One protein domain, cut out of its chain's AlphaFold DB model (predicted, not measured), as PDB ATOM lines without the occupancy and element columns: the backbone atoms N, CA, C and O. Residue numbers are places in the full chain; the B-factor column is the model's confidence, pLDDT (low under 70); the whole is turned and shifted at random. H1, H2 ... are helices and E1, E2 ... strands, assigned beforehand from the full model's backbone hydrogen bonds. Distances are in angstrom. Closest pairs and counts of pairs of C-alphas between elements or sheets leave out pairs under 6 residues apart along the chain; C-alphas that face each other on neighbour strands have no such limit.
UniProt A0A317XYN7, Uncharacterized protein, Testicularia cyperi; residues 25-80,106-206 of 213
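This is residues 25 to 80 and 106 to 206 of the 213 residues of an uncharacterized protein of Testicularia cyperi (UniProt A0A317XYN7). One nine-stranded sheet, strongly twisted and curled like part of a barrel, folds back on itself, E2, E3 and E1 facing E6, E5, E4, E8 and E9 across the hinge strand E7. H1 and H2 pack on the E7 and E6 part, H5 on E5 and E4, while H3 and H4 trail away beyond H5 and the turn at residues 140 to 148 sticks out. The 157 printed residues, of mixed class, have five named helices and nine strands, in the order E1 H1 H2 H3 H4 E2 E3 E4 E5 E6 E7 H5 E8 E9. The mixed sheet has the order E2 E3 E1 E7 E6 E5 E4 E8 E9; the whole is compact, with a radius of gyration of the C-alphas of 15.9 A and spans of 45 by 38 by 32 A.

E1, residues 33 to 36, begins with C-alpha 33 at (-5.025, 26.202, -47.904). H1 is 40 to 45, H2 51 to 64 and 19.7 A long, H3 67 to 73, H4 76 to 80. E2 is 108 to 111, E3 114 to 116, E4 121 to 123, E5 131 to 139 and 25.2 A long, E6 149 to 160 and 32.0 A. E7 is 163 to 171, bending by 50 degrees at 167; H5 is 174 to 183. E8 is 186 to 193; E9, 198 to 205, bends by 60 degrees at 201 and ends with C-alpha 205 at (-13.770, 11.810, -40.229).

E4, E5, E6 and E7 form a meander, each strand the antiparallel neighbour of the one before: N 133 and O 122 are 2.8 A apart, N 154 and O 134 2.8 A, N 167 and O 155 2.8 A. E1 is parallel to E7, with N 35 and O 164 2.8 A apart. E8 and E9 are an antiparallel hairpin, with N 190 and O 202 2.8 A apart. H2 is over E6 at a height over the sheet of 8.4 A, slantwise to the strands; the C-alphas of Ala 53 and Gly 168 in E7 are 5.7 A apart. H5 runs along the strands, 27 degrees from E5 on the local plane, on the opposite face from H1. H3 touches H5, the closest C-alphas being those of Ala 73 and Asn 175, 6.0 A. Every O i to N i+4 pair is within hydrogen-bond range in H1, H2 and H4; H5 has 5 of 6, H3 1 of 3 beside 2 of 4 O i to N i+3 pairs.

The C-alphas farthest apart, of Pro 67 and Gly 195, are 49.2 A apart. Residues 81 to 105 are not printed, a gap of 26.5 A between C-alphas 80 and 106. Of the links printed whole, none is long. Mean pLDDT of the printed part is 70.1; 66 residues are under 70, among them 66 to 80 and 137 to 151.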
ATOM      1  N   ILE A  25     -14.438  18.280 -42.579       67.69
ATOM      2  CA  ILE A  25     -14.203  19.637 -42.056       67.69
ATOM      3  C   ILE A  25     -14.060  20.651 -43.200       67.69
ATOM      4  O   ILE A  25     -14.330  21.827 -42.998       67.69
ATOM      5  N   LEU A  26     -13.653  20.223 -44.407       71.69
ATOM      6  CA  LEU A  26     -13.234  21.151 -45.476       71.69
ATOM      7  C   LEU A  26     -13.432  20.652 -46.926       71.69
ATOM      8  O   LEU A  26     -12.859  21.219 -47.853       71.69
ATOM      9  N   GLY A  27     -14.206  19.593 -47.158       62.81
ATOM     10  CA  GLY A  27     -14.282  18.956 -48.478       62.81
ATOM     11  C   GLY A  27     -15.328  19.571 -49.412       62.81
ATOM     12  O   GLY A  27     -16.501  19.244 -49.281       62.81
ATOM     13  N   ASN A  28     -14.901  20.371 -50.398       62.59
ATOM     14  CA  ASN A  28     -15.756  20.849 -51.507       62.59
ATOM     15  C   ASN A  28     -15.228  20.454 -52.905       62.59
ATOM     16  O   ASN A  28     -15.639  21.027 -53.909       62.59
ATOM     17  N   GLY A  29     -14.303  19.490 -52.994       62.62
ATOM     18  CA  GLY A  29     -13.694  19.051 -54.264       62.62
ATOM     19  C   GLY A  29     -12.562  19.949 -54.782       62.62
ATOM     20  O   GLY A  29     -11.883  19.596 -55.749       62.62
ATOM     21  N   ASP A  30     -12.310  21.063 -54.099       68.94
ATOM     22  CA  ASP A  30     -11.216  21.979 -54.382       68.94
ATOM     23  C   ASP A  30     -10.095  21.884 -53.336       68.94
ATOM     24  O   ASP A  30     -10.316  21.449 -52.207       68.94
ATOM     25  N   ALA A  31      -8.899  22.361 -53.697       70.19
ATOM     26  CA  ALA A  31      -7.750  22.398 -52.798       70.19
ATOM     27  C   ALA A  31      -7.988  23.304 -51.575       70.19
ATOM     28  O   ALA A  31      -8.607  24.374 -51.676       70.19
ATOM     29  N   ILE A  32      -7.454  22.874 -50.435       74.19
ATOM     30  CA  ILE A  32      -7.469  23.596 -49.161       74.19
ATOM     31  C   ILE A  32      -6.136  24.284 -48.942       74.19
ATOM     32  O   ILE A  32      -5.077  23.732 -49.249       74.19
ATOM     33  N   TYR A  33      -6.199  25.451 -48.311       74.94
ATOM     34  CA  TYR A  33      -5.025  26.202 -47.904       74.94
ATOM     35  C   TYR A  33      -4.855  26.146 -46.390       74.94
ATOM     36  O   TYR A  33      -5.789  26.416 -45.633       74.94
ATOM     37  N   ILE A  34      -3.648  25.808 -45.937       77.31
ATOM     38  CA  ILE A  34      -3.274  25.985 -44.536       77.31
ATOM     39  C   ILE A  34      -2.513  27.294 -44.430       77.31
ATOM     40  O   ILE A  34      -1.409  27.406 -44.954       77.31
ATOM     41  N   LEU A  35      -3.107  28.278 -43.772       75.19
ATOM     42  CA  LEU A  35      -2.509  29.586 -43.569       75.19
ATOM     43  C   LEU A  35      -1.776  29.630 -42.236       75.19
ATOM     44  O   LEU A  35      -2.287  29.175 -41.213       75.19
ATOM     45  N   ASP A  36      -0.591  30.217 -42.243       71.62
ATOM     46  CA  ASP A  36       0.131  30.504 -41.011       71.62
ATOM     47  C   ASP A  36      -0.283  31.868 -40.468       71.62
ATOM     48  O   ASP A  36       0.084  32.915 -40.999       71.62
ATOM     49  N   SER A  37      -1.113  31.831 -39.428       65.75
ATOM     50  CA  SER A  37      -1.491  33.010 -38.646       65.75
ATOM     51  C   SER A  37      -0.691  33.137 -37.349       65.75
ATOM     52  O   SER A  37      -0.835  34.136 -36.644       65.75
ATOM     53  N   ALA A  38       0.135  32.141 -37.024       64.06
ATOM     54  CA  ALA A  38       1.029  32.177 -35.881       64.06
ATOM     55  C   ALA A  38       2.365  32.810 -36.302       64.06
ATOM     56  O   ALA A  38       2.687  32.918 -37.484       64.06
ATOM     57  N   SER A  39       3.181  33.262 -35.348       57.19
ATOM     58  CA  SER A  39       4.544  33.651 -35.717       57.19
ATOM     59  C   SER A  39       5.327  32.386 -36.082       57.19
ATOM     60  O   SER A  39       5.283  31.400 -35.343       57.19
ATOM     61  N   ALA A  40       6.081  32.402 -37.183       54.09
ATOM     62  CA  ALA A  40       6.924  31.266 -37.571       54.09
ATOM     63  C   ALA A  40       7.876  30.835 -36.433       54.09
ATOM     64  O   ALA A  40       8.170  29.648 -36.266       54.09
ATOM     65  N   ASP A  41       8.300  31.791 -35.604       54.41
ATOM     66  CA  ASP A  41       9.110  31.547 -34.411       54.41
ATOM     67  C   ASP A  41       8.341  30.806 -33.313       54.41
ATOM     68  O   ASP A  41       8.932  29.988 -32.616       54.41
ATOM     69  N   SER A  42       7.028  31.017 -33.173       53.47
ATOM     70  CA  SER A  42       6.208  30.268 -32.212       53.47
ATOM     71  C   SER A  42       6.059  28.798 -32.591       53.47
ATOM     72  O   SER A  42       6.204  27.921 -31.740       53.47
ATOM     73  N   ILE A  43       5.903  28.509 -33.886       57.50
ATOM     74  CA  ILE A  43       5.866  27.137 -34.401       57.50
ATOM     75  C   ILE A  43       7.224  26.455 -34.187       57.50
ATOM     76  O   ILE A  43       7.276  25.333 -33.689       57.50
ATOM     77  N   ARG A  44       8.330  27.147 -34.500       56.22
ATOM     78  CA  ARG A  44       9.698  26.617 -34.331       56.22
ATOM     79  C   ARG A  44      10.104  26.443 -32.869       56.22
ATOM     80  O   ARG A  44      10.801  25.488 -32.545       56.22
ATOM     81  N   ALA A  45       9.680  27.344 -31.989       55.06
ATOM     82  CA  ALA A  45       9.975  27.265 -30.561       55.06
ATOM     83  C   ALA A  45       9.054  26.285 -29.812       55.06
ATOM     84  O   ALA A  45       9.329  25.955 -28.655       55.06
ATOM     85  N   GLY A  46       7.960  25.829 -30.439       55.88
ATOM     86  CA  GLY A  46       6.888  25.113 -29.748       55.88
ATOM     87  C   GLY A  46       6.243  25.980 -28.664       55.88
ATOM     88  O   GLY A  46       5.959  25.484 -27.573       55.88
ATOM     89  N   SER A  47       6.098  27.281 -28.932       60.59
ATOM     90  CA  SER A  47       5.434  28.233 -28.048       60.59
ATOM     91  C   SER A  47       4.004  28.488 -28.512       60.59
ATOM     92  O   SER A  47       3.693  28.433 -29.702       60.59
ATOM     93  N   LEU A  48       3.129  28.785 -27.548       61.56
ATOM     94  CA  LEU A  48       1.681  28.705 -27.731       61.56
ATOM     95  C   LEU A  48       1.170  29.566 -28.897       61.56
ATOM     96  O   LEU A  48       0.238  29.161 -29.568       61.56
ATOM     97  N   GLY A  49       1.773  30.712 -29.212       65.88
ATOM     98  CA  GLY A  49       1.374  31.540 -30.361       65.88
ATOM     99  C   GLY A  49       0.041  32.288 -30.177       65.88
ATOM    100  O   GLY A  49       0.005  33.498 -30.378       65.88
ATOM    101  N   SER A  50      -1.030  31.622 -29.726       78.38
ATOM    102  CA  SER A  50      -2.359  32.206 -29.471       78.38
ATOM    103  C   SER A  50      -3.028  31.672 -28.189       78.38
ATOM    104  O   SER A  50      -2.645  30.612 -27.682       78.38
ATOM    105  N   PRO A  51      -4.078  32.350 -27.676       83.25
ATOM    106  CA  PRO A  51      -4.884  31.847 -26.560       83.25
ATOM    107  C   PRO A  51      -5.535  30.481 -26.824       83.25
ATOM    108  O   PRO A  51      -5.609  29.664 -25.912       83.25
ATOM    109  N   LEU A  52      -5.940  30.193 -28.068       82.56
ATOM    110  CA  LEU A  52      -6.519  28.892 -28.434       82.56
ATOM    111  C   LEU A  52      -5.521  27.749 -28.268       82.56
ATOM    112  O   LEU A  52      -5.888  26.647 -27.869       82.56
ATOM    113  N   ALA A  53      -4.243  28.006 -28.532       83.25
ATOM    114  CA  ALA A  53      -3.219  27.005 -28.299       83.25
ATOM    115  C   ALA A  53      -2.911  26.805 -26.811       83.25
ATOM    116  O   ALA A  53      -2.632  25.681 -26.401       83.25
ATOM    117  N   ALA A  54      -3.013  27.860 -25.995       84.19
ATOM    118  CA  ALA A  54      -2.934  27.747 -24.539       84.19
ATOM    119  C   ALA A  54      -4.091  26.909 -23.970       84.19
ATOM    120  O   ALA A  54      -3.894  26.069 -23.089       84.19
ATOM    121  N   GLU A  55      -5.294  27.102 -24.508       85.00
ATOM    122  CA  GLU A  55      -6.461  26.305 -24.150       85.00
ATOM    123  C   GLU A  55      -6.296  24.840 -24.574       85.00
ATOM    124  O   GLU A  55      -6.517  23.940 -23.761       85.00
ATOM    125  N   ALA A  56      -5.837  24.592 -25.805       85.69
ATOM    126  CA  ALA A  56      -5.543  23.245 -26.283       85.69
ATOM    127  C   ALA A  56      -4.480  22.556 -25.409       85.69
ATOM    128  O   ALA A  56      -4.679  21.411 -25.013       85.69
ATOM    129  N   LEU A  57      -3.404  23.252 -25.028       85.81
ATOM    130  CA  LEU A  57      -2.414  22.722 -24.086       85.81
ATOM    131  C   LEU A  57      -3.066  22.346 -22.749       85.81
ATOM    132  O   LEU A  57      -2.919  21.215 -22.293       85.81
ATOM    133  N   THR A  58      -3.851  23.253 -22.162       83.94
ATOM    134  CA  THR A  58      -4.545  23.016 -20.883       83.94
ATOM    135  C   THR A  58      -5.478  21.802 -20.967       83.94
ATOM    136  O   THR A  58      -5.549  20.986 -20.044       83.94
ATOM    137  N   TYR A  59      -6.194  21.651 -22.088       86.06
ATOM    138  CA  TYR A  59      -7.031  20.482 -22.344       86.06
ATOM    139  C   TYR A  59      -6.202  19.194 -22.369       86.06
ATOM    140  O   TYR A  59      -6.568  18.218 -21.705       86.06
ATOM    141  N   PHE A  60      -5.091  19.191 -23.106       85.56
ATOM    142  CA  PHE A  60      -4.199  18.041 -23.221       85.56
ATOM    143  C   PHE A  60      -3.591  17.656 -21.872       85.56
ATOM    144  O   PHE A  60      -3.639  16.484 -21.495       85.56
ATOM    145  N   GLU A  61      -3.112  18.631 -21.102       84.50
ATOM    146  CA  GLU A  61      -2.558  18.396 -19.771       84.50
ATOM    147  C   GLU A  61      -3.600  17.777 -18.835       84.50
ATOM    148  O   GLU A  61      -3.357  16.748 -18.204       84.50
ATOM    149  N   ARG A  62      -4.810  18.337 -18.793       82.00
ATOM    150  CA  ARG A  62      -5.887  17.808 -17.946       82.00
ATOM    151  C   ARG A  62      -6.321  16.399 -18.358       82.00
ATOM    152  O   ARG A  62      -6.637  15.577 -17.500       82.00
ATOM    153  N   THR A  63      -6.369  16.125 -19.661       80.00
ATOM    154  CA  THR A  63      -6.955  14.888 -20.206       80.00
ATOM    155  C   THR A  63      -5.948  13.739 -20.259       80.00
ATOM    156  O   THR A  63      -6.317  12.575 -20.060       80.00
ATOM    157  N   PHE A  64      -4.671  14.048 -20.500       80.00
ATOM    158  CA  PHE A  64      -3.638  13.057 -20.802       80.00
ATOM    159  C   PHE A  64      -2.440  13.069 -19.840       80.00
ATOM    160  O   PHE A  64      -1.651  12.127 -19.883       80.00
ATOM    161  N   SER A  65      -2.305  14.044 -18.929       70.81
ATOM    162  CA  SER A  65      -1.237  14.029 -17.904       70.81
ATOM    163  C   SER A  65      -1.589  13.258 -16.630       70.81
ATOM    164  O   SER A  65      -0.773  13.195 -15.712       70.81
ATOM    165  N   SER A  66      -2.775  12.646 -16.551       59.91
ATOM    166  CA  SER A  66      -3.144  11.794 -15.413       59.91
ATOM    167  C   SER A  66      -2.159  10.619 -15.247       59.91
ATOM    168  O   SER A  66      -1.783  10.003 -16.249       59.91
ATOM    169  N   PRO A  67      -1.793  10.226 -14.008       54.88
ATOM    170  CA  PRO A  67      -0.927   9.073 -13.741       54.88
ATOM    171  C   PRO A  67      -1.380   7.782 -14.445       54.88
ATOM    172  O   PRO A  67      -0.553   6.990 -14.886       54.88
ATOM    173  N   ALA A  68      -2.689   7.593 -14.644       50.56
ATOM    174  CA  ALA A  68      -3.234   6.439 -15.363       50.56
ATOM    175  C   ALA A  68      -2.844   6.406 -16.857       50.56
ATOM    176  O   ALA A  68      -2.655   5.331 -17.425       50.56
ATOM    177  N   ALA A  69      -2.682   7.571 -17.493       47.66
ATOM    178  CA  ALA A  69      -2.213   7.683 -18.875       47.66
ATOM    179  C   ALA A  69      -0.696   7.443 -18.995       47.66
ATOM    180  O   ALA A  69      -0.225   6.981 -20.034       47.66
ATOM    181  N   GLN A  70       0.068   7.692 -17.925       48.88
ATOM    182  CA  GLN A  70       1.495   7.355 -17.862       48.88
ATOM    183  C   GLN A  70       1.717   5.839 -17.717       48.88
ATOM    184  O   GLN A  70       2.629   5.290 -18.327       48.88
ATOM    185  N   VAL A  71       0.838   5.132 -16.993       46.56
ATOM    186  CA  VAL A  71       0.913   3.667 -16.813       46.56
ATOM    187  C   VAL A  71       0.658   2.892 -18.118       46.56
ATOM    188  O   VAL A  71       1.276   1.853 -18.341       46.56
ATOM    189  N   LEU A  72      -0.198   3.393 -19.018       45.44
ATOM    190  CA  LEU A  72      -0.430   2.779 -20.340       45.44
ATOM    191  C   LEU A  72       0.779   2.910 -21.287       45.44
ATOM    192  O   LEU A  72       1.004   2.027 -22.115       45.44
ATOM    193  N   ALA A  73       1.583   3.969 -21.135       44.12
ATOM    194  CA  ALA A  73       2.788   4.210 -21.933       44.12
ATOM    195  C   ALA A  73       3.982   3.321 -21.531       44.12
ATOM    196  O   ALA A  73       4.923   3.176 -22.303       44.12
ATOM    197  N   LEU A  74       3.936   2.711 -20.342       45.47
ATOM    198  CA  LEU A  74       4.995   1.849 -19.803       45.47
ATOM    199  C   LEU A  74       4.802   0.359 -20.123       45.47
ATOM    200  O   LEU A  74       5.602  -0.466 -19.682       45.47
ATOM    201  N   ARG A  75       3.745  -0.026 -20.854       46.09
ATOM    202  CA  ARG A  75       3.573  -1.428 -21.254       46.09
ATOM    203  C   ARG A  75       4.592  -1.781 -22.355       46.09
ATOM    204  O   ARG A  75       4.580  -1.134 -23.402       46.09
ATOM    205  N   PRO A  76       5.424  -2.825 -22.169       47.72
ATOM    206  CA  PRO A  76       6.411  -3.259 -23.165       47.72
ATOM    207  C   PRO A  76       5.786  -3.609 -24.519       47.72
ATOM    208  O   PRO A  76       6.400  -3.416 -25.561       47.72
ATOM    209  N   GLU A  77       4.536  -4.071 -24.510       46.16
ATOM    210  CA  GLU A  77       3.754  -4.398 -25.704       46.16
ATOM    211  C   GLU A  77       3.477  -3.163 -26.572       46.16
ATOM    212  O   GLU A  77       3.560  -3.237 -27.795       46.16
ATOM    213  N   THR A  78       3.231  -2.002 -25.954       46.59
ATOM    214  CA  THR A  78       3.030  -0.730 -26.664       46.59
ATOM    215  C   THR A  78       4.337  -0.220 -27.270       46.59
ATOM    216  O   THR A  78       4.319   0.419 -28.316       46.59
ATOM    217  N   GLN A  79       5.474  -0.533 -26.642       45.28
ATOM    218  CA  GLN A  79       6.812  -0.175 -27.115       45.28
ATOM    219  C   GLN A  79       7.283  -1.104 -28.250       45.28
ATOM    220  O   GLN A  79       7.802  -0.629 -29.255       45.28
ATOM    221  N   ALA A  80       7.021  -2.410 -28.148       43.41
ATOM    222  CA  ALA A  80       7.332  -3.395 -29.188       43.41
ATOM    223  C   ALA A  80       6.446  -3.227 -30.434       43.41
ATOM    224  O   ALA A  80       6.942  -3.299 -31.558       43.41
ATOM    225  N   LEU A 106       7.604  18.045 -42.609       47.50
ATOM    226  CA  LEU A 106       7.406  19.489 -42.489       47.50
ATOM    227  C   LEU A 106       6.148  19.904 -43.259       47.50
ATOM    228  O   LEU A 106       5.867  19.375 -44.331       47.50
ATOM    229  N   LEU A 107       5.396  20.870 -42.719       53.09
ATOM    230  CA  LEU A 107       4.403  21.624 -43.487       53.09
ATOM    231  C   LEU A 107       5.067  22.062 -44.800       53.09
ATOM    232  O   LEU A 107       5.971  22.903 -44.775       53.09
ATOM    233  N   ARG A 108       4.684  21.477 -45.940       57.00
ATOM    234  CA  ARG A 108       5.296  21.869 -47.210       57.00
ATOM    235  C   ARG A 108       4.761  23.247 -47.544       57.00
ATOM    236  O   ARG A 108       3.568  23.401 -47.792       57.00
ATOM    237  N   GLN A 109       5.634  24.246 -47.527       56.38
ATOM    238  CA  GLN A 109       5.260  25.585 -47.944       56.38
ATOM    239  C   GLN A 109       4.984  25.565 -49.452       56.38
ATOM    240  O   GLN A 109       5.876  25.291 -50.255       56.38
ATOM    241  N   ILE A 110       3.730  25.809 -49.826       54.81
ATOM    242  CA  ILE A 110       3.261  25.847 -51.222       54.81
ATOM    243  C   ILE A 110       3.202  27.282 -51.763       54.81
ATOM    244  O   ILE A 110       3.133  27.487 -52.970       54.81
ATOM    245  N   GLY A 111       3.281  28.276 -50.876       52.22
ATOM    246  CA  GLY A 111       3.365  29.695 -51.206       52.22
ATOM    247  C   GLY A 111       3.667  30.545 -49.966       52.22
ATOM    248  O   GLY A 111       3.757  30.014 -48.854       52.22
ATOM    249  N   PRO A 112       3.842  31.868 -50.108       58.72
ATOM    250  CA  PRO A 112       4.013  32.760 -48.963       58.72
ATOM    251  C   PRO A 112       2.858  32.592 -47.960       58.72
ATOM    252  O   PRO A 112       1.698  32.776 -48.314       58.72
ATOM    253  N   GLY A 113       3.170  32.175 -46.727       56.25
ATOM    254  CA  GLY A 113       2.179  31.949 -45.668       56.25
ATOM    255  C   GLY A 113       1.212  30.777 -45.885       56.25
ATOM    256  O   GLY A 113       0.299  30.623 -45.081       56.25
ATOM    257  N   SER A 114       1.389  29.965 -46.936       49.62
ATOM    258  CA  SER A 114       0.520  28.828 -47.269       49.62
ATOM    259  C   SER A 114       1.273  27.505 -47.218       49.62
ATOM    260  O   SER A 114       2.338  27.358 -47.826       49.62
ATOM    261  N   TYR A 115       0.681  26.521 -46.555       62.19
ATOM    262  CA  TYR A 115       1.269  25.217 -46.294       62.19
ATOM    263  C   TYR A 115       0.307  24.075 -46.650       62.19
ATOM    264  O   TYR A 115      -0.909  24.263 -46.705       62.19
ATOM    265  N   SER A 116       0.844  22.872 -46.854       62.16
ATOM    266  CA  SER A 116       0.066  21.629 -46.888       62.16
ATOM    267  C   SER A 116       0.397  20.728 -45.693       62.16
ATOM    268  O   SER A 116       1.505  20.764 -45.152       62.16
ATOM    269  N   SER A 117      -0.584  19.933 -45.255       67.06
ATOM    270  CA  SER A 117      -0.446  18.962 -44.165       67.06
ATOM    271  C   SER A 117      -0.810  17.565 -44.635       67.06
ATOM    272  O   SER A 117      -1.831  17.374 -45.294       67.06
ATOM    273  N   ASP A 118      -0.008  16.600 -44.210       66.00
ATOM    274  CA  ASP A 118      -0.231  15.163 -44.324       66.00
ATOM    275  C   ASP A 118      -0.572  14.454 -43.022       66.00
ATOM    276  O   ASP A 118      -0.833  13.255 -43.002       66.00
ATOM    277  N   ASN A 119      -0.666  15.215 -41.938       75.25
ATOM    278  CA  ASN A 119      -0.991  14.665 -40.637       75.25
ATOM    279  C   ASN A 119      -2.495  14.637 -40.394       75.25
ATOM    280  O   ASN A 119      -3.214  15.572 -40.756       75.25
ATOM    281  N   TYR A 120      -2.938  13.579 -39.713       83.44
ATOM    282  CA  TYR A 120      -4.270  13.497 -39.128       83.44
ATOM    283  C   TYR A 120      -4.554  14.709 -38.245       83.44
ATOM    284  O   TYR A 120      -3.680  15.183 -37.511       83.44
ATOM    285  N   LEU A 121      -5.805  15.154 -38.281       87.94
ATOM    286  CA  LEU A 121      -6.320  16.161 -37.371       87.94
ATOM    287  C   LEU A 121      -7.203  15.507 -36.315       87.94
ATOM    288  O   LEU A 121      -7.941  14.569 -36.598       87.94
ATOM    289  N   PHE A 122      -7.144  16.021 -35.099       88.19
ATOM    290  CA  PHE A 122      -7.969  15.594 -33.979       88.19
ATOM    291  C   PHE A 122      -8.739  16.807 -33.506       88.19
ATOM    292  O   PHE A 122      -8.112  17.823 -33.204       88.19
ATOM    293  N   ALA A 123     -10.067  16.755 -33.466       88.25
ATOM    294  CA  ALA A 123     -10.773  17.905 -32.913       88.25
ATOM    295  C   ALA A 123     -10.696  17.919 -31.390       88.25
ATOM    296  O   ALA A 123     -10.735  16.885 -30.714       88.25
ATOM    297  N   VAL A 124     -10.537  19.132 -30.877       84.94
ATOM    298  CA  VAL A 124     -10.332  19.411 -29.466       84.94
ATOM    299  C   VAL A 124     -11.527  20.213 -28.979       84.94
ATOM    300  O   VAL A 124     -11.901  21.190 -29.629       84.94
ATOM    301  N   PRO A 125     -12.138  19.836 -27.846       79.56
ATOM    302  CA  PRO A 125     -13.139  20.683 -27.227       79.56
ATOM    303  C   PRO A 125     -12.440  21.937 -26.690       79.56
ATOM    304  O   PRO A 125     -11.667  21.873 -25.734       79.56
ATOM    305  N   ALA A 126     -12.710  23.063 -27.339       78.19
ATOM    306  CA  ALA A 126     -12.227  24.385 -26.973       78.19
ATOM    307  C   ALA A 126     -13.413  25.352 -26.849       78.19
ATOM    308  O   ALA A 126     -14.541  25.035 -27.242       78.19
ATOM    309  N   SER A 127     -13.151  26.533 -26.297       74.62
ATOM    310  CA  SER A 127     -14.113  27.626 -26.157       74.62
ATOM    311  C   SER A 127     -14.666  28.082 -27.507       74.62
ATOM    312  O   SER A 127     -15.824  28.489 -27.597       74.62
ATOM    313  N   GLU A 128     -13.859  27.959 -28.562       76.62
ATOM    314  CA  GLU A 128     -14.263  28.196 -29.941       76.62
ATOM    315  C   GLU A 128     -14.559  26.883 -30.686       76.62
ATOM    316  O   GLU A 128     -13.858  25.882 -30.500       76.62
ATOM    317  N   PRO A 129     -15.575  26.866 -31.570       77.25
ATOM    318  CA  PRO A 129     -15.844  25.710 -32.411       77.25
ATOM    319  C   PRO A 129     -14.740  25.523 -33.463       77.25
ATOM    320  O   PRO A 129     -14.036  26.461 -33.836       77.25
ATOM    321  N   HIS A 130     -14.637  24.302 -33.992       85.25
ATOM    322  CA  HIS A 130     -13.748  23.958 -35.111       85.25
ATOM    323  C   HIS A 130     -12.255  24.189 -34.829       85.25
ATOM    324  O   HIS A 130     -11.496  24.624 -35.704       85.25
ATOM    325  N   VAL A 131     -11.843  23.866 -33.603       87.56
ATOM    326  CA  VAL A 131     -10.438  23.777 -33.211       87.56
ATOM    327  C   VAL A 131      -9.963  22.341 -33.382       87.56
ATOM    328  O   VAL A 131     -10.560  21.390 -32.872       87.56
ATOM    329  N   TYR A 132      -8.860  22.193 -34.105       89.56
ATOM    330  CA  TYR A 132      -8.239  20.912 -34.397       89.56
ATOM    331  C   TYR A 132      -6.782  20.942 -33.993       89.56
ATOM    332  O   TYR A 132      -6.154  21.995 -33.941       89.56
ATOM    333  N   VAL A 133      -6.219  19.771 -33.758       88.62
ATOM    334  CA  VAL A 133      -4.794  19.623 -33.536       88.62
ATOM    335  C   VAL A 133      -4.202  18.566 -34.443       88.62
ATOM    336  O   VAL A 133      -4.823  17.540 -34.698       88.62
ATOM    337  N   GLY A 134      -2.993  18.816 -34.924       86.62
ATOM    338  CA  GLY A 134      -2.179  17.831 -35.626       86.62
ATOM    339  C   GLY A 134      -0.885  17.601 -34.864       86.62
ATOM    340  O   GLY A 134      -0.305  18.544 -34.332       86.62
ATOM    341  N   PHE A 135      -0.419  16.360 -34.817       81.69
ATOM    342  CA  PHE A 135       0.871  16.032 -34.214       81.69
ATOM    343  C   PHE A 135       1.957  16.064 -35.281       81.69
ATOM    344  O   PHE A 135       1.743  15.586 -36.395       81.69
ATOM    345  N   ARG A 136       3.106  16.644 -34.944       74.38
ATOM    346  CA  ARG A 136       4.265  16.766 -35.830       74.38
ATOM    347  C   ARG A 136       5.553  16.563 -35.072       74.38
ATOM    348  O   ARG A 136       5.625  16.835 -33.882       74.38
ATOM    349  N   GLU A 137       6.582  16.174 -35.794       69.19
ATOM    350  CA  GLU A 137       7.936  16.073 -35.276       69.19
ATOM    351  C   GLU A 137       8.764  17.241 -35.804       69.19
ATOM    352  O   GLU A 137       8.850  17.457 -37.014       69.19
ATOM    353  N   PHE A 138       9.363  18.012 -34.895       59.28
ATOM    354  CA  PHE A 138      10.297  19.075 -35.253       59.28
ATOM    355  C   PHE A 138      11.733  18.638 -34.966       59.28
ATOM    356  O   PHE A 138      11.986  18.095 -33.887       59.28
ATOM    357  N   PRO A 139      12.679  18.881 -35.893       55.00
ATOM    358  CA  PRO A 139      14.090  18.658 -35.614       55.00
ATOM    359  C   PRO A 139      14.557  19.636 -34.527       55.00
ATOM    360  O   PRO A 139      14.274  20.832 -34.615       55.00
ATOM    361  N   ILE A 140      15.267  19.133 -33.512       51.62
ATOM    362  CA  ILE A 140      15.805  19.961 -32.417       51.62
ATOM    363  C   ILE A 140      16.909  20.900 -32.917       51.62
ATOM    364  O   ILE A 140      16.934  22.068 -32.536       51.62
ATOM    365  N   ASP A 141      17.772  20.414 -33.811       52.03
ATOM    366  CA  ASP A 141      18.799  21.211 -34.478       52.03
ATOM    367  C   ASP A 141      18.845  20.853 -35.975       52.03
ATOM    368  O   ASP A 141      19.064  19.689 -36.324       52.03
ATOM    369  N   PRO A 142      18.653  21.816 -36.897       50.53
ATOM    370  CA  PRO A 142      18.792  21.567 -38.331       50.53
ATOM    371  C   PRO A 142      20.216  21.173 -38.770       50.53
ATOM    372  O   PRO A 142      20.403  20.828 -39.938       50.53
ATOM    373  N   ARG A 143      21.220  21.251 -37.887       50.16
ATOM    374  CA  ARG A 143      22.641  21.006 -38.185       50.16
ATOM    375  C   ARG A 143      23.166  19.660 -37.691       50.16
ATOM    376  O   ARG A 143      24.269  19.291 -38.091       50.16
ATOM    377  N   GLU A 144      22.416  18.921 -36.876       42.78
ATOM    378  CA  GLU A 144      22.879  17.641 -36.336       42.78
ATOM    379  C   GLU A 144      22.249  16.434 -37.067       42.78
ATOM    380  O   GLU A 144      21.030  16.369 -37.248       42.78
ATOM    381  N   PRO A 145      23.061  15.461 -37.533       39.88
ATOM    382  CA  PRO A 145      22.592  14.328 -38.338       39.88
ATOM    383  C   PRO A 145      21.850  13.259 -37.522       39.88
ATOM    384  O   PRO A 145      21.097  12.470 -38.095       39.88
ATOM    385  N   PHE A 146      22.017  13.244 -36.198       43.66
ATOM    386  CA  PHE A 146      21.260  12.389 -35.287       43.66
ATOM    387  C   PHE A 146      20.041  13.170 -34.810       43.66
ATOM    388  O   PHE A 146      20.077  13.880 -33.812       43.66
ATOM    389  N   ARG A 147      18.976  13.116 -35.614       49.38
ATOM    390  CA  ARG A 147      17.767  13.916 -35.417       49.38
ATOM    391  C   ARG A 147      17.010  13.436 -34.185       49.38
ATOM    392  O   ARG A 147      16.158  12.556 -34.277       49.38
ATOM    393  N   GLU A 148      17.297  14.027 -33.034       50.97
ATOM    394  CA  GLU A 148      16.308  14.055 -31.968       50.97
ATOM    395  C   GLU A 148      15.128  14.901 -32.463       50.97
ATOM    396  O   GLU A 148      15.284  16.045 -32.907       50.97
ATOM    397  N   PHE A 149      13.948  14.292 -32.462       58.88
ATOM    398  CA  PHE A 149      12.705  14.933 -32.851       58.88
ATOM    399  C   PHE A 149      11.893  15.241 -31.603       58.88
ATOM    400  O   PHE A 149      11.719  14.387 -30.732       58.88
ATOM    401  N   VAL A 150      11.362  16.459 -31.526       60.84
ATOM    402  CA  VAL A 150      10.403  16.817 -30.482       60.84
ATOM    403  C   VAL A 150       9.004  16.709 -31.067       60.84
ATOM    404  O   VAL A 150       8.709  17.414 -32.041       60.84
ATOM    405  N   PRO A 151       8.128  15.874 -30.483       69.81
ATOM    406  CA  PRO A 151       6.733  15.878 -30.856       69.81
ATOM    407  C   PRO A 151       6.131  17.213 -30.431       69.81
ATOM    408  O   PRO A 151       6.284  17.668 -29.295       69.81
ATOM    409  N   ALA A 152       5.435  17.850 -31.352       74.94
ATOM    410  CA  ALA A 152       4.692  19.062 -31.120       74.94
ATOM    411  C   ALA A 152       3.266  18.895 -31.623       74.94
ATOM    412  O   ALA A 152       2.983  18.211 -32.607       74.94
ATOM    413  N   VAL A 153       2.367  19.562 -30.930       82.56
ATOM    414  CA  VAL A 153       0.976  19.706 -31.301       82.56
ATOM    415  C   VAL A 153       0.845  21.040 -32.008       82.56
ATOM    416  O   VAL A 153       1.143  22.077 -31.426       82.56
ATOM    417  N   ILE A 154       0.411  21.008 -33.262       85.25
ATOM    418  CA  ILE A 154       0.021  22.191 -34.023       85.25
ATOM    419  C   ILE A 154      -1.469  22.391 -33.848       85.25
ATOM    420  O   ILE A 154      -2.245  21.463 -34.061       85.25
ATOM    421  N   VAL A 155      -1.856  23.604 -33.486       85.75
ATOM    422  CA  VAL A 155      -3.245  23.974 -33.244       85.75
ATOM    423  C   VAL A 155      -3.770  24.682 -34.479       85.75
ATOM    424  O   VAL A 155      -3.185  25.658 -34.946       85.75
ATOM    425  N   TYR A 156      -4.873  24.174 -35.009       87.94
ATOM    426  CA  TYR A 156      -5.546  24.657 -36.200       87.94
ATOM    427  C   TYR A 156      -6.935  25.180 -35.848       87.94
ATOM    428  O   TYR A 156      -7.632  24.604 -35.011       87.94
ATOM    429  N   LYS A 157      -7.371  26.223 -36.545       87.69
ATOM    430  CA  LYS A 157      -8.751  26.707 -36.529       87.69
ATOM    431  C   LYS A 157      -9.307  26.715 -37.945       87.69
ATOM    432  O   LYS A 157      -8.615  27.126 -38.874       87.69
ATOM    433  N   SER A 158     -10.552  26.282 -38.099       86.25
ATOM    434  CA  SER A 158     -11.306  26.422 -39.346       86.25
ATOM    435  C   SER A 158     -12.387  27.482 -39.164       86.25
ATOM    436  O   SER A 158     -13.403  27.218 -38.527       86.25
ATOM    437  N   ASP A 159     -12.176  28.673 -39.713       76.69
ATOM    438  CA  ASP A 159     -13.145  29.777 -39.695       76.69
ATOM    439  C   ASP A 159     -13.722  30.107 -41.081       76.69
ATOM    440  O   ASP A 159     -14.789  30.710 -41.176       76.69
ATOM    441  N   GLU A 160     -13.062  29.666 -42.151       75.62
ATOM    442  CA  GLU A 160     -13.462  29.901 -43.536       75.62
ATOM    443  C   GLU A 160     -13.575  28.591 -44.324       75.62
ATOM    444  O   GLU A 160     -12.922  27.585 -44.037       75.62
ATOM    445  N   VAL A 161     -14.396  28.617 -45.375       73.44
ATOM    446  CA  VAL A 161     -14.525  27.499 -46.312       73.44
ATOM    447  C   VAL A 161     -13.179  27.290 -47.014       73.44
ATOM    448  O   VAL A 161     -12.682  28.204 -47.663       73.44
ATOM    449  N   ARG A 162     -12.626  26.070 -46.915       75.31
ATOM    450  CA  ARG A 162     -11.346  25.633 -47.521       75.31
ATOM    451  C   ARG A 162     -10.067  26.207 -46.892       75.31
ATOM    452  O   ARG A 162      -9.002  26.078 -47.501       75.31
ATOM    453  N   THR A 163     -10.137  26.757 -45.683       80.00
ATOM    454  CA  THR A 163      -8.957  27.308 -45.004       80.00
ATOM    455  C   THR A 163      -8.786  26.732 -43.602       80.00
ATOM    456  O   THR A 163      -9.722  26.722 -42.807       80.00
ATOM    457  N   LEU A 164      -7.562  26.305 -43.275       84.06
ATOM    458  CA  LEU A 164      -7.134  26.045 -41.897       84.06
ATOM    459  C   LEU A 164      -6.082  27.053 -41.486       84.06
ATOM    460  O   LEU A 164      -5.062  27.187 -42.150       84.06
ATOM    461  N   LYS A 165      -6.290  27.712 -40.358       84.19
ATOM    462  CA  LYS A 165      -5.342  28.675 -39.807       84.19
ATOM    463  C   LYS A 165      -4.535  28.017 -38.702       84.19
ATOM    464  O   LYS A 165      -5.116  27.446 -37.781       84.19
ATOM    465  N   ILE A 166      -3.209  28.066 -38.794       83.44
ATOM    466  CA  ILE A 166      -2.322  27.641 -37.710       83.44
ATOM    467  C   ILE A 166      -2.357  28.722 -36.641       83.44
ATOM    468  O   ILE A 166      -1.910  29.849 -36.854       83.44
ATOM    469  N   MET A 167      -2.895  28.362 -35.486       84.19
ATOM    470  CA  MET A 167      -3.057  29.251 -34.343       84.19
ATOM    471  C   MET A 167      -1.849  29.202 -33.405       84.19
ATOM    472  O   MET A 167      -1.689  30.087 -32.567       84.19
ATOM    473  N   GLY A 168      -1.001  28.180 -33.524       82.50
ATOM    474  CA  GLY A 168       0.220  28.042 -32.739       82.50
ATOM    475  C   GLY A 168       0.658  26.596 -32.574       82.50
ATOM    476  O   GLY A 168       0.110  25.694 -33.218       82.50
ATOM    477  N   ALA A 169       1.651  26.377 -31.717       81.12
ATOM    478  CA  ALA A 169       2.203  25.056 -31.460       81.12
ATOM    479  C   ALA A 169       2.622  24.881 -29.997       81.12
ATOM    480  O   ALA A 169       2.931  25.844 -29.306       81.12
ATOM    481  N   PHE A 170       2.701  23.647 -29.518       76.81
ATOM    482  CA  PHE A 170       3.352  23.355 -28.242       76.81
ATOM    483  C   PHE A 170       4.011  21.990 -28.251       76.81
ATOM    484  O   PHE A 170       3.581  21.087 -28.963       76.81
ATOM    485  N   LYS A 171       5.066  21.826 -27.454       77.25
ATOM    486  CA  LYS A 171       5.718  20.524 -27.275       77.25
ATOM    487  C   LYS A 171       4.770  19.567 -26.559       77.25
ATOM    488  O   LYS A 171       4.139  19.947 -25.576       77.25
ATOM    489  N   ALA A 172       4.704  18.328 -27.024       74.12
ATOM    490  CA  ALA A 172       3.887  17.287 -26.421       74.12
ATOM    491  C   ALA A 172       4.723  16.034 -26.159       74.12
ATOM    492  O   ALA A 172       5.522  15.640 -27.010       74.12
ATOM    493  N   PRO A 173       4.542  15.362 -25.014       74.31
ATOM    494  CA  PRO A 173       5.124  14.048 -24.818       74.31
ATOM    495  C   PRO A 173       4.472  13.023 -25.764       74.31
ATOM    496  O   PRO A 173       3.282  13.101 -26.076       74.31
ATOM    497  N   LEU A 174       5.248  12.026 -26.201       70.25
ATOM    498  CA  LEU A 174       4.813  11.017 -27.181       70.25
ATOM    499  C   LEU A 174       3.525  10.281 -26.776       70.25
ATOM    500  O   LEU A 174       2.696   9.955 -27.626       70.25
ATOM    501  N   ASN A 175       3.316  10.041 -25.479       71.88
ATOM    502  CA  ASN A 175       2.127   9.338 -24.993       71.88
ATOM    503  C   ASN A 175       0.816  10.094 -25.280       71.88
ATOM    504  O   ASN A 175      -0.231   9.454 -25.398       71.88
ATOM    505  N   TRP A 176       0.852  11.421 -25.442       79.56
ATOM    506  CA  TRP A 176      -0.332  12.202 -25.808       79.56
ATOM    507  C   TRP A 176      -0.809  11.903 -27.230       79.56
ATOM    508  O   TRP A 176      -2.012  11.933 -27.468       79.56
ATOM    509  N   ILE A 177       0.093  11.550 -28.153       76.81
ATOM    510  CA  ILE A 177      -0.272  11.165 -29.528       76.81
ATOM    511  C   ILE A 177      -1.138   9.905 -29.499       76.81
ATOM    512  O   ILE A 177      -2.193   9.851 -30.130       76.81
ATOM    513  N   HIS A 178      -0.711   8.896 -28.738       72.00
ATOM    514  CA  HIS A 178      -1.454   7.647 -28.582       72.00
ATOM    515  C   HIS A 178      -2.801   7.889 -27.898       72.00
ATOM    516  O   HIS A 178      -3.839   7.501 -28.421       72.00
ATOM    517  N   ALA A 179      -2.797   8.620 -26.781       79.12
ATOM    518  CA  ALA A 179      -4.025   8.909 -26.052       79.12
ATOM    519  C   ALA A 179      -5.034   9.710 -26.893       79.12
ATOM    520  O   ALA A 179      -6.233   9.453 -26.810       79.12
ATOM    521  N   ALA A 180      -4.566  10.645 -27.722       80.75
ATOM    522  CA  ALA A 180      -5.415  11.404 -28.632       80.75
ATOM    523  C   ALA A 180      -6.014  10.533 -29.742       80.75
ATOM    524  O   ALA A 180      -7.192  10.695 -30.055       80.75
ATOM    525  N   ARG A 181      -5.245   9.582 -30.294       76.81
ATOM    526  CA  ARG A 181      -5.752   8.622 -31.291       76.81
ATOM    527  C   ARG A 181      -6.920   7.792 -30.770       76.81
ATOM    528  O   ARG A 181      -7.842   7.532 -31.535       76.81
ATOM    529  N   ASP A 182      -6.886   7.431 -29.492       75.94
ATOM    530  CA  ASP A 182      -7.892   6.557 -28.882       75.94
ATOM    531  C   ASP A 182      -9.097   7.315 -28.308       75.94
ATOM    532  O   ASP A 182     -10.133   6.709 -28.040       75.94
ATOM    533  N   ARG A 183      -8.962   8.624 -28.053       77.94
ATOM    534  CA  ARG A 183      -9.946   9.400 -27.271       77.94
ATOM    535  C   ARG A 183     -10.546  10.597 -27.996       77.94
ATOM    536  O   ARG A 183     -11.556  11.113 -27.527       77.94
ATOM    537  N   LEU A 184      -9.940  11.066 -29.084       82.94
ATOM    538  CA  LEU A 184     -10.432  12.214 -29.848       82.94
ATOM    539  C   LEU A 184     -10.968  11.769 -31.205       82.94
ATOM    540  O   LEU A 184     -10.464  10.812 -31.797       82.94
ATOM    541  N   LEU A 185     -11.954  12.501 -31.736       85.19
ATOM    542  CA  LEU A 185     -12.392  12.260 -33.107       85.19
ATOM    543  C   LEU A 185     -11.270  12.641 -34.070       85.19
ATOM    544  O   LEU A 185     -10.772  13.772 -34.065       85.19
ATOM    545  N   ARG A 186     -10.895  11.664 -34.892       85.50
ATOM    546  CA  ARG A 186      -9.816  11.747 -35.870       85.50
ATOM    547  C   ARG A 186     -10.366  12.096 -37.242       85.50
ATOM    548  O   ARG A 186     -11.391  11.564 -37.663       85.50
ATOM    549  N   TYR A 187      -9.611  12.904 -37.967       84.94
ATOM    550  CA  TYR A 187      -9.862  13.269 -39.344       84.94
ATOM    551  C   TYR A 187      -8.638  12.999 -40.209       84.94
ATOM    552  O   TYR A 187      -7.521  13.408 -39.886       84.94
ATOM    553  N   GLU A 188      -8.861  12.304 -41.313       83.44
ATOM    554  CA  GLU A 188      -7.841  11.850 -42.246       83.44
ATOM    555  C   GLU A 188      -7.762  12.801 -43.438       83.44
ATOM    556  O   GLU A 188      -8.807  13.183 -43.982       83.44
ATOM    557  N   PRO A 189      -6.551  13.203 -43.855       83.75
ATOM    558  CA  PRO A 189      -6.401  14.054 -45.019       83.75
ATOM    559  C   PRO A 189      -6.877  13.323 -46.278       83.75
ATOM    560  O   PRO A 189      -6.643  12.131 -46.466       83.75
ATOM    561  N   THR A 190      -7.557  14.051 -47.155       80.88
ATOM    562  CA  THR A 190      -8.026  13.555 -48.451       80.88
ATOM    563  C   THR A 190      -7.283  14.275 -49.557       80.88
ATOM    564  O   THR A 190      -7.172  15.500 -49.520       80.88
ATOM    565  N   TYR A 191      -6.817  13.528 -50.555       80.38
ATOM    566  CA  TYR A 191      -6.008  14.062 -51.644       80.38
ATOM    567  C   TYR A 191      -6.628  13.834 -53.011       80.38
ATOM    568  O   TYR A 191      -7.365  12.871 -53.225       80.38
ATOM    569  N   ARG A 192      -6.234  14.683 -53.959       78.69
ATOM    570  CA  ARG A 192      -6.385  14.443 -55.393       78.69
ATOM    571  C   ARG A 192      -5.021  14.444 -56.054       78.69
ATOM    572  O   ARG A 192      -4.224  15.342 -55.815       78.69
ATOM    573  N   TYR A 193      -4.781  13.449 -56.896       74.25
ATOM    574  CA  TYR A 193      -3.614  13.416 -57.764       74.25
ATOM    575  C   TYR A 193      -3.940  14.113 -59.088       74.25
ATOM    576  O   TYR A 193      -4.924  13.758 -59.739       74.25
ATOM    577  N   ASP A 194      -3.137  15.101 -59.480       69.25
ATOM    578  CA  ASP A 194      -3.318  15.877 -60.720       69.25
ATOM    579  C   ASP A 194      -2.452  15.368 -61.896       69.25
ATOM    580  O   ASP A 194      -2.420  15.979 -62.965       69.25
ATOM    581  N   GLY A 195      -1.734  14.253 -61.709       63.94
ATOM    582  CA  GLY A 195      -0.757  13.729 -62.671       63.94
ATOM    583  C   GLY A 195       0.693  14.148 -62.398       63.94
ATOM    584  O   GLY A 195       1.602  13.641 -63.052       63.94
ATOM    585  N   ARG A 196       0.934  15.057 -61.444       69.19
ATOM    586  CA  ARG A 196       2.275  15.524 -61.042       69.19
ATOM    587  C   ARG A 196       2.460  15.568 -59.529       69.19
ATOM    588  O   ARG A 196       3.566  15.348 -59.046       69.19
ATOM    589  N   SER A 197       1.407  15.870 -58.781       63.66
ATOM    590  CA  SER A 197       1.446  16.043 -57.337       63.66
ATOM    591  C   SER A 197       0.114  15.680 -56.679       63.66
ATOM    592  O   SER A 197      -0.925  15.588 -57.332       63.66
ATOM    593  N   TYR A 198       0.161  15.436 -55.370       67.81
ATOM    594  CA  TYR A 198      -1.031  15.273 -54.545       67.81
ATOM    595  C   TYR A 198      -1.430  16.622 -53.942       67.81
ATOM    596  O   TYR A 198      -0.649  17.241 -53.216       67.81
ATOM    597  N   GLU A 199      -2.658  17.056 -54.213       73.00
ATOM    598  CA  GLU A 199      -3.277  18.246 -53.631       73.00
ATOM    599  C   GLU A 199      -4.175  17.855 -52.457       73.00
ATOM    600  O   GLU A 199      -5.014  16.962 -52.586       73.00
ATOM    601  N   LEU A 200      -4.028  18.534 -51.317       77.38
ATOM    602  CA  LEU A 200      -4.903  18.344 -50.159       77.38
ATOM    603  C   LEU A 200      -6.287  18.947 -50.454       77.38
ATOM    604  O   LEU A 200      -6.417  20.158 -50.618       77.38
ATOM    605  N   LEU A 201      -7.315  18.101 -50.493       80.94
ATOM    606  CA  LEU A 201      -8.709  18.477 -50.755       80.94
ATOM    607  C   LEU A 201      -9.565  18.605 -49.501       80.94
ATOM    608  O   LEU A 201     -10.640  19.200 -49.548       80.94
ATOM    609  N   GLY A 202      -9.177  17.939 -48.417       84.94
ATOM    610  CA  GLY A 202     -10.109  17.692 -47.328       84.94
ATOM    611  C   GLY A 202      -9.494  17.068 -46.105       84.94
ATOM    612  O   GLY A 202      -8.387  16.544 -46.139       84.94
ATOM    613  N   PHE A 203     -10.304  17.062 -45.055       85.38
ATOM    614  CA  PHE A 203     -10.166  16.153 -43.935       85.38
ATOM    615  C   PHE A 203     -11.517  15.479 -43.711       85.38
ATOM    616  O   PHE A 203     -12.521  16.172 -43.517       85.38
ATOM    617  N   ASN A 204     -11.530  14.151 -43.760       84.25
ATOM    618  CA  ASN A 204     -12.717  13.327 -43.554       84.25
ATOM    619  C   ASN A 204     -12.617  12.614 -42.216       84.25
ATOM    620  O   ASN A 204     -11.548  12.142 -41.845       84.25
ATOM    621  N   MET A 205     -13.723  12.527 -41.492       84.06
ATOM    622  CA  MET A 205     -13.770  11.810 -40.229       84.06
ATOM    623  C   MET A 205     -13.387  10.346 -40.461       84.06
ATOM    624  O   MET A 205     -13.962   9.668 -41.314       84.06
ATOM    625  N   ALA A 206     -12.402   9.867 -39.703       78.25
ATOM    626  CA  ALA A 206     -11.941   8.494 -39.790       78.25
ATOM    627  C   ALA A 206     -13.061   7.545 -39.346       78.25
ATOM    628  O   ALA A 206     -13.624   7.690 -38.256       78.25
TER     629      ALA A 206